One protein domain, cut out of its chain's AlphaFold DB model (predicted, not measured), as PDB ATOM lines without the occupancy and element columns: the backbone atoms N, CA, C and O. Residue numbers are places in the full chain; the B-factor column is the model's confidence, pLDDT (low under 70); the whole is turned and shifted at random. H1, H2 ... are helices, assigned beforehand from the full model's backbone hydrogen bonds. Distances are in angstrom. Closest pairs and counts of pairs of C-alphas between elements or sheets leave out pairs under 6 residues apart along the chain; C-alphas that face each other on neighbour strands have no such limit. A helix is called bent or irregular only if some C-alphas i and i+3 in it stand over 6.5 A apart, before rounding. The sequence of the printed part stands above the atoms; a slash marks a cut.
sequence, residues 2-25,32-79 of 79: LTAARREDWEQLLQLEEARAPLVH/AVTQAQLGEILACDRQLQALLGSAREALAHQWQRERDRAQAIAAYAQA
ATOM      1  N   LEU A   2     -37.120  -7.147  14.453       96.88
ATOM      2  CA  LEU A   2     -35.851  -7.249  15.206       96.88
ATOM      3  C   LEU A   2     -35.117  -5.912  15.374       96.88
ATOM      4  O   LEU A   2     -34.684  -5.585  16.471       96.88
ATOM      5  N   THR A   3     -35.001  -5.118  14.307       97.00
ATOM      6  CA  THR A   3     -34.368  -3.791  14.380       97.00
ATOM      7  C   THR A   3     -35.118  -2.831  15.305       97.00
ATOM      8  O   THR A   3     -34.469  -2.132  16.073       97.00
ATOM      9  N   ALA A   4     -36.455  -2.822  15.259       97.38
ATOM     10  CA  ALA A   4     -37.287  -2.001  16.141       97.38
ATOM     11  C   ALA A   4     -37.100  -2.422  17.607       97.38
ATOM     12  O   ALA A   4     -36.778  -1.591  18.447       97.38
ATOM     13  N   ALA A   5     -37.149  -3.729  17.891       96.50
ATOM     14  CA  ALA A   5     -36.921  -4.265  19.232       96.50
ATOM     15  C   ALA A   5     -35.517  -3.950  19.777       96.50
ATOM     16  O   ALA A   5     -35.378  -3.583  20.935       96.50
ATOM     17  N   ARG A   6     -34.468  -4.034  18.944       95.81
ATOM     18  CA  ARG A   6     -33.092  -3.663  19.341       95.81
ATOM     19  C   ARG A   6     -32.921  -2.173  19.633       95.81
ATOM     20  O   ARG A   6     -31.983  -1.807  20.327       95.81
ATOM     21  N   ARG A   7     -33.770  -1.326  19.052       96.88
ATOM     22  CA  ARG A   7     -33.796   0.123  19.292       96.88
ATOM     23  C   ARG A   7     -34.781   0.517  20.392       96.88
ATOM     24  O   ARG A   7     -34.924   1.707  20.635       96.88
ATOM     25  N   GLU A   8     -35.458  -0.458  21.001       95.25
ATOM     26  CA  GLU A   8     -36.543  -0.235  21.963       95.25
ATOM     27  C   GLU A   8     -37.671   0.649  21.395       95.25
ATOM     28  O   GLU A   8     -38.390   1.330  22.121       95.25
ATOM     29  N   ASP A   9     -37.849   0.623  20.070       97.62
ATOM     30  CA  ASP A   9     -38.917   1.337  19.376       97.62
ATOM     31  C   ASP A   9     -40.202   0.500  19.438       97.62
ATOM     32  O   ASP A   9     -40.551  -0.252  18.520       97.62
ATOM     33  N   TRP A  10     -40.858   0.560  20.597       95.06
ATOM     34  CA  TRP A  10     -42.036  -0.252  20.903       95.06
ATOM     35  C   TRP A  10     -43.247   0.122  20.049       95.06
ATOM     36  O   TRP A  10     -44.029  -0.757  19.689       95.06
ATOM     37  N   GLU A  11     -43.382   1.395  19.677       97.25
ATOM     38  CA  GLU A  11     -44.463   1.865  18.812       97.25
ATOM     39  C   GLU A  11     -44.315   1.293  17.398       97.25
ATOM     40  O   GLU A  11     -45.245   0.669  16.881       97.25
ATOM     41  N   GLN A  12     -43.121   1.401  16.803       97.56
ATOM     42  CA  GLN A  12     -42.850   0.776  15.509       97.56
ATOM     43  C   GLN A  12     -43.008  -0.747  15.576       97.56
ATOM     44  O   GLN A  12     -43.466  -1.370  14.616       97.56
ATOM     45  N   LEU A  13     -42.627  -1.379  16.690       97.00
ATOM     46  CA  LEU A  13     -42.775  -2.822  16.843       97.00
ATOM     47  C   LEU A  13     -44.248  -3.261  16.827       97.00
ATOM     48  O   LEU A  13     -44.553  -4.260  16.178       97.00
ATOM     49  N   LEU A  14     -45.142  -2.509  17.477       96.31
ATOM     50  CA  LEU A  14     -46.585  -2.773  17.462       96.31
ATOM     51  C   LEU A  14     -47.173  -2.633  16.054       96.31
ATOM     52  O   LEU A  14     -47.843  -3.550  15.584       96.31
ATOM     53  N   GLN A  15     -46.839  -1.555  15.339       97.38
ATOM     54  CA  GLN A  15     -47.279  -1.349  13.951       97.38
ATOM     55  C   GLN A  15     -46.835  -2.496  13.029       97.38
ATOM     56  O   GLN A  15     -47.569  -2.941  12.145       97.38
ATOM     57  N   LEU A  16     -45.616  -3.002  13.234       96.69
ATOM     58  CA  LEU A  16     -45.096  -4.127  12.461       96.69
ATOM     59  C   LEU A  16     -45.775  -5.458  12.812       96.69
ATOM     60  O   LEU A  16     -45.906  -6.299  11.924       96.69
ATOM     61  N   GLU A  17     -46.206  -5.664  14.060       94.81
ATOM     62  CA  GLU A  17     -46.969  -6.859  14.444       94.81
ATOM     63  C   GLU A  17     -48.369  -6.850  13.814       94.81
ATOM     64  O   GLU A  17     -48.801  -7.860  13.257       94.81
ATOM     65  N   GLU A  18     -49.041  -5.697  13.794       95.00
ATOM     66  CA  GLU A  18     -50.325  -5.533  13.097       95.00
ATOM     67  C   GLU A  18     -50.198  -5.841  11.598       95.00
ATOM     68  O   GLU A  18     -51.022  -6.559  11.027       95.00
ATOM     69  N   ALA A  19     -49.121  -5.368  10.961       94.50
ATOM     70  CA  ALA A  19     -48.829  -5.670   9.562       94.50
ATOM     71  C   ALA A  19     -48.470  -7.153   9.327       94.50
ATOM     72  O   ALA A  19     -48.729  -7.692   8.248       94.50
ATOM     73  N   ARG A  20     -47.877  -7.823  10.323       92.88
ATOM     74  CA  ARG A  20     -47.503  -9.243  10.265       92.88
ATOM     75  C   ARG A  20     -48.707 -10.170  10.398       92.88
ATOM     76  O   ARG A  20     -48.739 -11.187   9.706       92.88
ATOM     77  N   ALA A  21     -49.682  -9.842  11.244       89.56
ATOM     78  CA  ALA A  21     -50.836 -10.693  11.549       89.56
ATOM     79  C   ALA A  21     -51.513 -11.342  10.315       89.56
ATOM     80  O   ALA A  21     -51.661 -12.567  10.298       89.56
ATOM     81  N   PRO A  22     -51.863 -10.612   9.234       91.12
ATOM     82  CA  PRO A  22     -52.482 -11.231   8.058       91.12
ATOM     83  C   PRO A  22     -51.526 -12.119   7.243       91.12
ATOM     84  O   PRO A  22     -51.984 -12.967   6.477       91.12
ATOM     85  N   LEU A  23     -50.208 -11.939   7.375       89.19
ATOM     86  CA  LEU A  23     -49.205 -12.710   6.637       89.19
ATOM     87  C   LEU A  23     -49.002 -14.105   7.232       89.19
ATOM     88  O   LEU A  23     -48.763 -15.042   6.481       89.19
ATOM     89  N   VAL A  24     -49.138 -14.247   8.554       86.75
ATOM     90  CA  VAL A  24     -48.931 -15.517   9.277       86.75
ATOM     91  C   VAL A  24     -49.982 -16.567   8.913       86.75
ATOM     92  O   VAL A  24     -49.697 -17.759   8.909       86.75
ATOM     93  N   HIS A  25     -51.203 -16.134   8.596       84.69
ATOM     94  CA  HIS A  25     -52.314 -17.032   8.271       84.69
ATOM     95  C   HIS A  25     -52.419 -17.373   6.781       84.69
ATOM     96  O   HIS A  25     -53.303 -18.134   6.381       84.69
ATOM     97  N   ALA A  32     -38.858 -26.320  -1.237       94.44
ATOM     98  CA  ALA A  32     -37.689 -26.238  -0.366       94.44
ATOM     99  C   ALA A  32     -37.217 -24.796  -0.100       94.44
ATOM    100  O   ALA A  32     -36.657 -24.531   0.964       94.44
ATOM    101  N   VAL A  33     -37.440 -23.866  -1.036       96.31
ATOM    102  CA  VAL A  33     -37.047 -22.460  -0.869       96.31
ATOM    103  C   VAL A  33     -37.973 -21.787   0.137       96.31
ATOM    104  O   VAL A  33     -37.492 -21.166   1.084       96.31
ATOM    105  N   THR A  34     -39.286 -21.971  -0.010       94.12
ATOM    106  CA  THR A  34     -40.278 -21.464   0.946       94.12
ATOM    107  C   THR A  34     -40.043 -22.030   2.349       94.12
ATOM    108  O   THR A  34     -40.036 -21.279   3.324       94.12
ATOM    109  N   GLN A  35     -39.761 -23.330   2.473       93.88
ATOM    110  CA  GLN A  35     -39.448 -23.956   3.765       93.88
ATOM    111  C   GLN A  35     -38.177 -23.376   4.409       93.88
ATOM    112  O   GLN A  35     -38.162 -23.103   5.613       93.88
ATOM    113  N   ALA A  36     -37.124 -23.124   3.624       95.62
ATOM    114  CA  ALA A  36     -35.909 -22.479   4.123       95.62
ATOM    115  C   ALA A  36     -36.189 -21.057   4.642       95.62
ATOM    116  O   ALA A  36     -35.779 -20.709   5.750       95.62
ATOM    117  N   GLN A  37     -36.959 -20.265   3.888       94.56
ATOM    118  CA  GLN A  37     -37.354 -18.909   4.280       94.56
ATOM    119  C   GLN A  37     -38.210 -18.897   5.554       94.56
ATOM    120  O   GLN A  37     -37.994 -18.066   6.439       94.56
ATOM    121  N   LEU A  38     -39.148 -19.838   5.703       93.62
ATOM    122  CA  LEU A  38     -39.919 -19.997   6.940       93.62
ATOM    123  C   LEU A  38     -39.010 -20.338   8.128       93.62
ATOM    124  O   LEU A  38     -39.191 -19.792   9.217       93.62
ATOM    125  N   GLY A  39     -37.997 -21.179   7.918       94.50
ATOM    126  CA  GLY A  39     -36.970 -21.465   8.919       94.50
ATOM    127  C   GLY A  39     -36.236 -20.207   9.398       94.50
ATOM    128  O   GLY A  39     -36.080 -20.005  10.606       94.50
ATOM    129  N   GLU A  40     -35.839 -19.327   8.475       96.38
ATOM    130  CA  GLU A  40     -35.199 -18.043   8.795       96.38
ATOM    131  C   GLU A  40     -36.135 -17.100   9.564       96.38
ATOM    132  O   GLU A  40     -35.720 -16.476  10.548       96.38
ATOM    133  N   ILE A  41     -37.411 -17.031   9.171       94.19
ATOM    134  CA  ILE A  41     -38.431 -16.232   9.866       94.19
ATOM    135  C   ILE A  41     -38.614 -16.734  11.303       94.19
ATOM    136  O   ILE A  41     -38.613 -15.928  12.235       94.19
ATOM    137  N   LEU A  42     -38.709 -18.050  11.511       94.00
ATOM    138  CA  LEU A  42     -38.822 -18.642  12.848       94.00
ATOM    139  C   LEU A  42     -37.567 -18.398  13.695       94.00
ATOM    140  O   LEU A  42     -37.671 -18.156  14.898       94.00
ATOM    141  N   ALA A  43     -36.376 -18.435  13.093       97.38
ATOM    142  CA  ALA A  43     -35.142 -18.085  13.790       97.38
ATOM    143  C   ALA A  43     -35.152 -16.615  14.245       97.38
ATOM    144  O   ALA A  43     -34.787 -16.320  15.386       97.38
ATOM    145  N   CYS A  44     -35.626 -15.704  13.389       95.88
ATOM    146  CA  CYS A  44     -35.807 -14.297  13.738       95.88
ATOM    147  C   CYS A  44     -36.852 -14.097  14.848       95.88
ATOM    148  O   CYS A  44     -36.631 -13.285  15.745       95.88
ATOM    149  N   ASP A  45     -37.959 -14.843  14.823       95.44
ATOM    150  CA  ASP A  45     -39.013 -14.770  15.843       95.44
ATOM    151  C   ASP A  45     -38.490 -15.182  17.227       95.44
ATOM    152  O   ASP A  45     -38.675 -14.455  18.200       95.44
ATOM    153  N   ARG A  46     -37.707 -16.267  17.318       97.38
ATOM    154  CA  ARG A  46     -37.062 -16.669  18.585       97.38
ATOM    155  C   ARG A  46     -36.100 -15.606  19.116       97.38
ATOM    156  O   ARG A  46     -36.069 -15.352  20.319       97.38
ATOM    157  N   GLN A  47     -35.323 -14.969  18.236       97.88
ATOM    158  CA  GLN A  47     -34.454 -13.856  18.634       97.88
ATOM    159  C   GLN A  47     -35.270 -12.674  19.168       97.88
ATOM    160  O   GLN A  47     -34.888 -12.064  20.165       97.88
ATOM    161  N   LEU A  48     -36.400 -12.362  18.531       97.50
ATOM    162  CA  LEU A  48     -37.298 -11.302  18.974       97.50
ATOM    163  C   LEU A  48     -37.893 -11.618  20.354       97.50
ATOM    164  O   LEU A  48     -37.858 -10.763  21.235       97.50
ATOM    165  N   GLN A  49     -38.374 -12.844  20.567       97.00
ATOM    166  CA  GLN A  49     -38.922 -13.291  21.852       97.00
ATOM    167  C   GLN A  49     -37.896 -13.176  22.987       97.00
ATOM    168  O   GLN A  49     -38.239 -12.709  24.073       97.00
ATOM    169  N   ALA A  50     -36.636 -13.544  22.736       97.94
ATOM    170  CA  ALA A  50     -35.563 -13.395  23.717       97.94
ATOM    171  C   ALA A  50     -35.328 -11.920  24.092       97.94
ATOM    172  O   ALA A  50     -35.274 -11.592  25.276       97.94
ATOM    173  N   LEU A  51     -35.265 -11.023  23.099       97.56
ATOM    174  CA  LEU A  51     -35.103  -9.580  23.331       97.56
ATOM    175  C   LEU A  51     -36.259  -9.001  24.156       97.56
ATOM    176  O   LEU A  51     -36.026  -8.272  25.118       97.56
ATOM    177  N   LEU A  52     -37.499  -9.356  23.810       96.75
ATOM    178  CA  LEU A  52     -38.684  -8.913  24.547       96.75
ATOM    179  C   LEU A  52     -38.714  -9.462  25.976       96.75
ATOM    180  O   LEU A  52     -39.100  -8.746  26.899       96.75
ATOM    181  N   GLY A  53     -38.275 -10.707  26.170       97.44
ATOM    182  CA  GLY A  53     -38.125 -11.314  27.491       97.44
ATOM    183  C   GLY A  53     -37.196 -10.498  28.388       97.44
ATOM    184  O   GLY A  53     -37.597 -10.111  29.485       97.44
ATOM    185  N   SER A  54     -36.002 -10.175  27.888       96.69
ATOM    186  CA  SER A  54     -35.022  -9.353  28.606       96.69
ATOM    187  C   SER A  54     -35.516  -7.928  28.865       96.69
ATOM    188  O   SER A  54     -35.368  -7.425  29.978       96.69
ATOM    189  N   ALA A  55     -36.153  -7.282  27.882       95.94
ATOM    190  CA  ALA A  55     -36.706  -5.937  28.053       95.94
ATOM    191  C   ALA A  55     -37.800  -5.899  29.136       95.94
ATOM    192  O   ALA A  55     -37.818  -5.006  29.986       95.94
ATOM    193  N   ARG A  56     -38.679  -6.908  29.162       96.88
ATOM    194  CA  ARG A  56     -39.722  -7.042  30.188       96.88
ATOM    195  C   ARG A  56     -39.132  -7.223  31.585       96.88
ATOM    196  O   ARG A  56     -39.623  -6.616  32.533       96.88
ATOM    197  N   GLU A  57     -38.109  -8.059  31.721       97.69
ATOM    198  CA  GLU A  57     -37.425  -8.284  32.998       97.69
ATOM    199  C   GLU A  57     -36.748  -7.003  33.507       97.69
ATOM    200  O   GLU A  57     -36.925  -6.623  34.668       97.69
ATOM    201  N   ALA A  58     -36.064  -6.272  32.624       95.94
ATOM    202  CA  ALA A  58     -35.454  -4.988  32.959       95.94
ATOM    203  C   ALA A  58     -36.494  -3.967  33.459       95.94
ATOM    204  O   ALA A  58     -36.284  -3.322  34.492       95.94
ATOM    205  N   LEU A  59     -37.640  -3.869  32.777       95.62
ATOM    206  CA  LEU A  59     -38.733  -2.985  33.179       95.62
ATOM    207  C   LEU A  59     -39.323  -3.386  34.539       95.62
ATOM    208  O   LEU A  59     -39.560  -2.522  35.383       95.62
ATOM    209  N   ALA A  60     -39.512  -4.685  34.787       96.31
ATOM    210  CA  ALA A  60     -40.006  -5.185  36.068       96.31
ATOM    211  C   ALA A  60     -39.069  -4.799  37.225       96.31
ATOM    212  O   ALA A  60     -39.524  -4.300  38.257       96.31
ATOM    213  N   HIS A  61     -37.754  -4.946  37.038       96.81
ATOM    214  CA  HIS A  61     -36.765  -4.519  38.029       96.81
ATOM    215  C   HIS A  61     -36.739  -3.004  38.238       96.81
ATOM    216  O   HIS A  61     -36.565  -2.538  39.366       96.81
ATOM    217  N   GLN A  62     -36.891  -2.209  37.177       95.50
ATOM    218  CA  GLN A  62     -36.977  -0.755  37.306       95.50
ATOM    219  C   GLN A  62     -38.215  -0.341  38.100       95.50
ATOM    220  O   GLN A  62     -38.105   0.454  39.033       95.50
ATOM    221  N   TRP A  63     -39.371  -0.916  37.772       95.75
ATOM    222  CA  TRP A  63     -40.623  -0.616  38.453       95.75
ATOM    223  C   TRP A  63     -40.573  -0.974  39.940       95.75
ATOM    224  O   TRP A  63     -40.962  -0.162  40.780       95.75
ATOM    225  N   GLN A  64     -40.022  -2.144  40.276       95.75
ATOM    226  CA  GLN A  64     -39.840  -2.560  41.665       95.75
ATOM    227  C   GLN A  64     -38.958  -1.572  42.442       95.75
ATOM    228  O   GLN A  64     -39.342  -1.130  43.522       95.75
ATOM    229  N   ARG A  65     -37.822  -1.149  41.867       95.25
ATOM    230  CA  ARG A  65     -36.925  -0.171  42.509       95.25
ATOM    231  C   ARG A  65     -37.607   1.169  42.780       95.25
ATOM    232  O   ARG A  65     -37.441   1.720  43.866       95.25
ATOM    233  N   GLU A  66     -38.364   1.696  41.820       95.06
ATOM    234  CA  GLU A  66     -39.074   2.971  42.003       95.06
ATOM    235  C   GLU A  66     -40.187   2.862  43.048       95.06
ATOM    236  O   GLU A  66     -40.377   3.767  43.862       95.06
ATOM    237  N   ARG A  67     -40.889   1.727  43.084       94.81
ATOM    238  CA  ARG A  67     -41.908   1.456  44.097       94.81
ATOM    239  C   ARG A  67     -41.306   1.380  45.501       94.81
ATOM    240  O   ARG A  67     -41.827   2.022  46.412       94.81
ATOM    241  N   ASP A  68     -40.202   0.656  45.665       94.25
ATOM    242  CA  ASP A  68     -39.502   0.540  46.949       94.25
ATOM    243  C   ASP A  68     -38.975   1.902  47.417       94.25
ATOM    244  O   ASP A  68     -39.105   2.265  48.589       94.25
ATOM    245  N   ARG A  69     -38.459   2.715  46.485       93.38
ATOM    246  CA  ARG A  69     -38.039   4.094  46.758       93.38
ATOM    247  C   ARG A  69     -39.203   4.966  47.229       93.38
ATOM    248  O   ARG A  69     -39.064   5.670  48.228       93.38
ATOM    249  N   ALA A  70     -40.337   4.930  46.531       93.44
ATOM    250  CA  ALA A  70     -41.523   5.695  46.910       93.44
ATOM    251  C   ALA A  70     -42.038   5.286  48.299       93.44
ATOM    252  O   ALA A  70     -42.387   6.147  49.108       93.44
ATOM    253  N   GLN A  71     -42.020   3.986  48.607       92.94
ATOM    254  CA  GLN A  71     -42.410   3.467  49.916       92.94
ATOM    255  C   GLN A  71     -41.462   3.932  51.029       92.94
ATOM    256  O   GLN A  71     -41.932   4.344  52.088       92.94
ATOM    257  N   ALA A  72     -40.147   3.919  50.794       92.44
ATOM    258  CA  ALA A  72     -39.171   4.419  51.758       92.44
ATOM    259  C   ALA A  72     -39.386   5.911  52.063       92.44
ATOM    260  O   ALA A  72     -39.410   6.301  53.229       92.44
ATOM    261  N   ILE A  73     -39.611   6.739  51.035       92.50
ATOM    262  CA  ILE A  73     -39.909   8.172  51.206       92.50
ATOM    263  C   ILE A  73     -41.185   8.369  52.035       92.50
ATOM    264  O   ILE A  73     -41.196   9.173  52.964       92.50
ATOM    265  N   ALA A  74     -42.247   7.618  51.731       92.00
ATOM    266  CA  ALA A  74     -43.505   7.703  52.468       92.00
ATOM    267  C   ALA A  74     -43.351   7.301  53.945       92.00
ATOM    268  O   ALA A  74     -43.948   7.940  54.807       92.00
ATOM    269  N   ALA A  75     -42.528   6.291  54.243       87.81
ATOM    270  CA  ALA A  75     -42.247   5.869  55.615       87.81
ATOM    271  C   ALA A  75     -41.520   6.960  56.419       87.81
ATOM    272  O   ALA A  75     -41.882   7.209  57.565       87.81
ATOM    273  N   TYR A  76     -40.554   7.660  55.812       85.31
ATOM    274  CA  TYR A  76     -39.883   8.799  56.452       85.31
ATOM    275  C   TYR A  76     -40.808   9.998  56.682       85.31
ATOM    276  O   TYR A  76     -40.622  10.717  57.651       85.31
ATOM    277  N   ALA A  77     -41.798  10.227  55.816       79.75
ATOM    278  CA  ALA A  77     -42.760  11.315  55.999       79.75
ATOM    279  C   ALA A  77     -43.788  11.050  57.121       79.75
ATOM    280  O   ALA A  77     -44.490  11.974  57.529       79.75
ATOM    281  N   GLN A  78     -43.915   9.801  57.581       71.69
ATOM    282  CA  GLN A  78     -44.843   9.386  58.642       71.69
ATOM    283  C   GLN A  78     -44.176   9.230  60.021       71.69
ATOM    284  O   GLN A  78     -44.892   9.040  61.004       71.69
ATOM    285  N   ALA A  79     -42.841   9.279  60.086       59.03
ATOM    286  CA  ALA A  79     -42.037   9.161  61.304       59.03
ATOM    287  C   ALA A  79     -41.634  10.541  61.842       59.03
ATOM    288  O   ALA A  79     -41.605  10.687  63.086       59.03
TER     289      ALA A  79
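Overview. This is residues 2 to 25 and 32 to 79 of the 79 residues of an uncharacterized protein of Rhodanobacter lindaniclasticus (UniProt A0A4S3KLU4). One very long, unbent helix, H3, makes the length of the model, and a small piece of two shorter helices, H1 and H2, sits beside it. Of that piece, the short H1 meets H3 part-way along, over residues 44 to 52 of H3, while H2 is held away from H3; residues 32 to 43 and 56 to 79 of the long rod stick out free, as do residues 17 to 25 of the small piece. The printed part has 72 residues with three named helices, in the order H1, H2, H3, and no named strand; its class is all helix. The whole is extended, with a radius of gyration of the C-alphas of 19.4 A, and its C-alphas span 71 by 20 by 19 A, the outline of a rod.

Along the chain. H1 is residues 2 to 6, and its first C-alpha, that of Leu 2, is at (-35.851, -7.249, 15.206). After a tight link of 3 residues comes H2, residues 10 to 24, 20.4 A from first to last C-alpha. H2 is irregular, but only just: C-alphas 19 and 22 are 6.8 A apart. H3 is residues 32 to 78, 47 residues and 69.3 A from first to last C-alpha; it begins with C-alpha 32 at (-37.689, -26.238, -0.366) and ends with C-alpha 78 at (-44.843, 9.386, 58.642).

Arrangement. H1 touches both other helices. H1 and H2 touch only at the corner by their link, with residues 10 to 13 of H2 alone; the closest C-alphas of the two are those of Ala 4 and Leu 13, 5.6 A apart. H1 and H3 touch with 7 pairs of C-alphas within 8 A, on the side of H3 with residues 44 to 52 alone; their closest C-alphas are those of Leu 2 and Leu 48, 5.7 A apart. H2 and H3 are apart, with no C-alpha of the one within 8 A of the other. In H1 and H3 every O i to N i+4 pair is within hydrogen-bond range; in H2 9 of 11 are.

Size, cuts and confidence. The two C-alphas farthest apart are those of Ala 32 and Ala 79, at 71.2 A. Residues 26 to 31 are cut out and not printed, and C-alphas 25 and 32 are 19.3 A apart across the cut; the link from H2 to H3 runs across it. The printed part ends at residue 79, the chain's last residue. The mean pLDDT of the printed part is 93.9, and residue 79 is the one printed residue under 70.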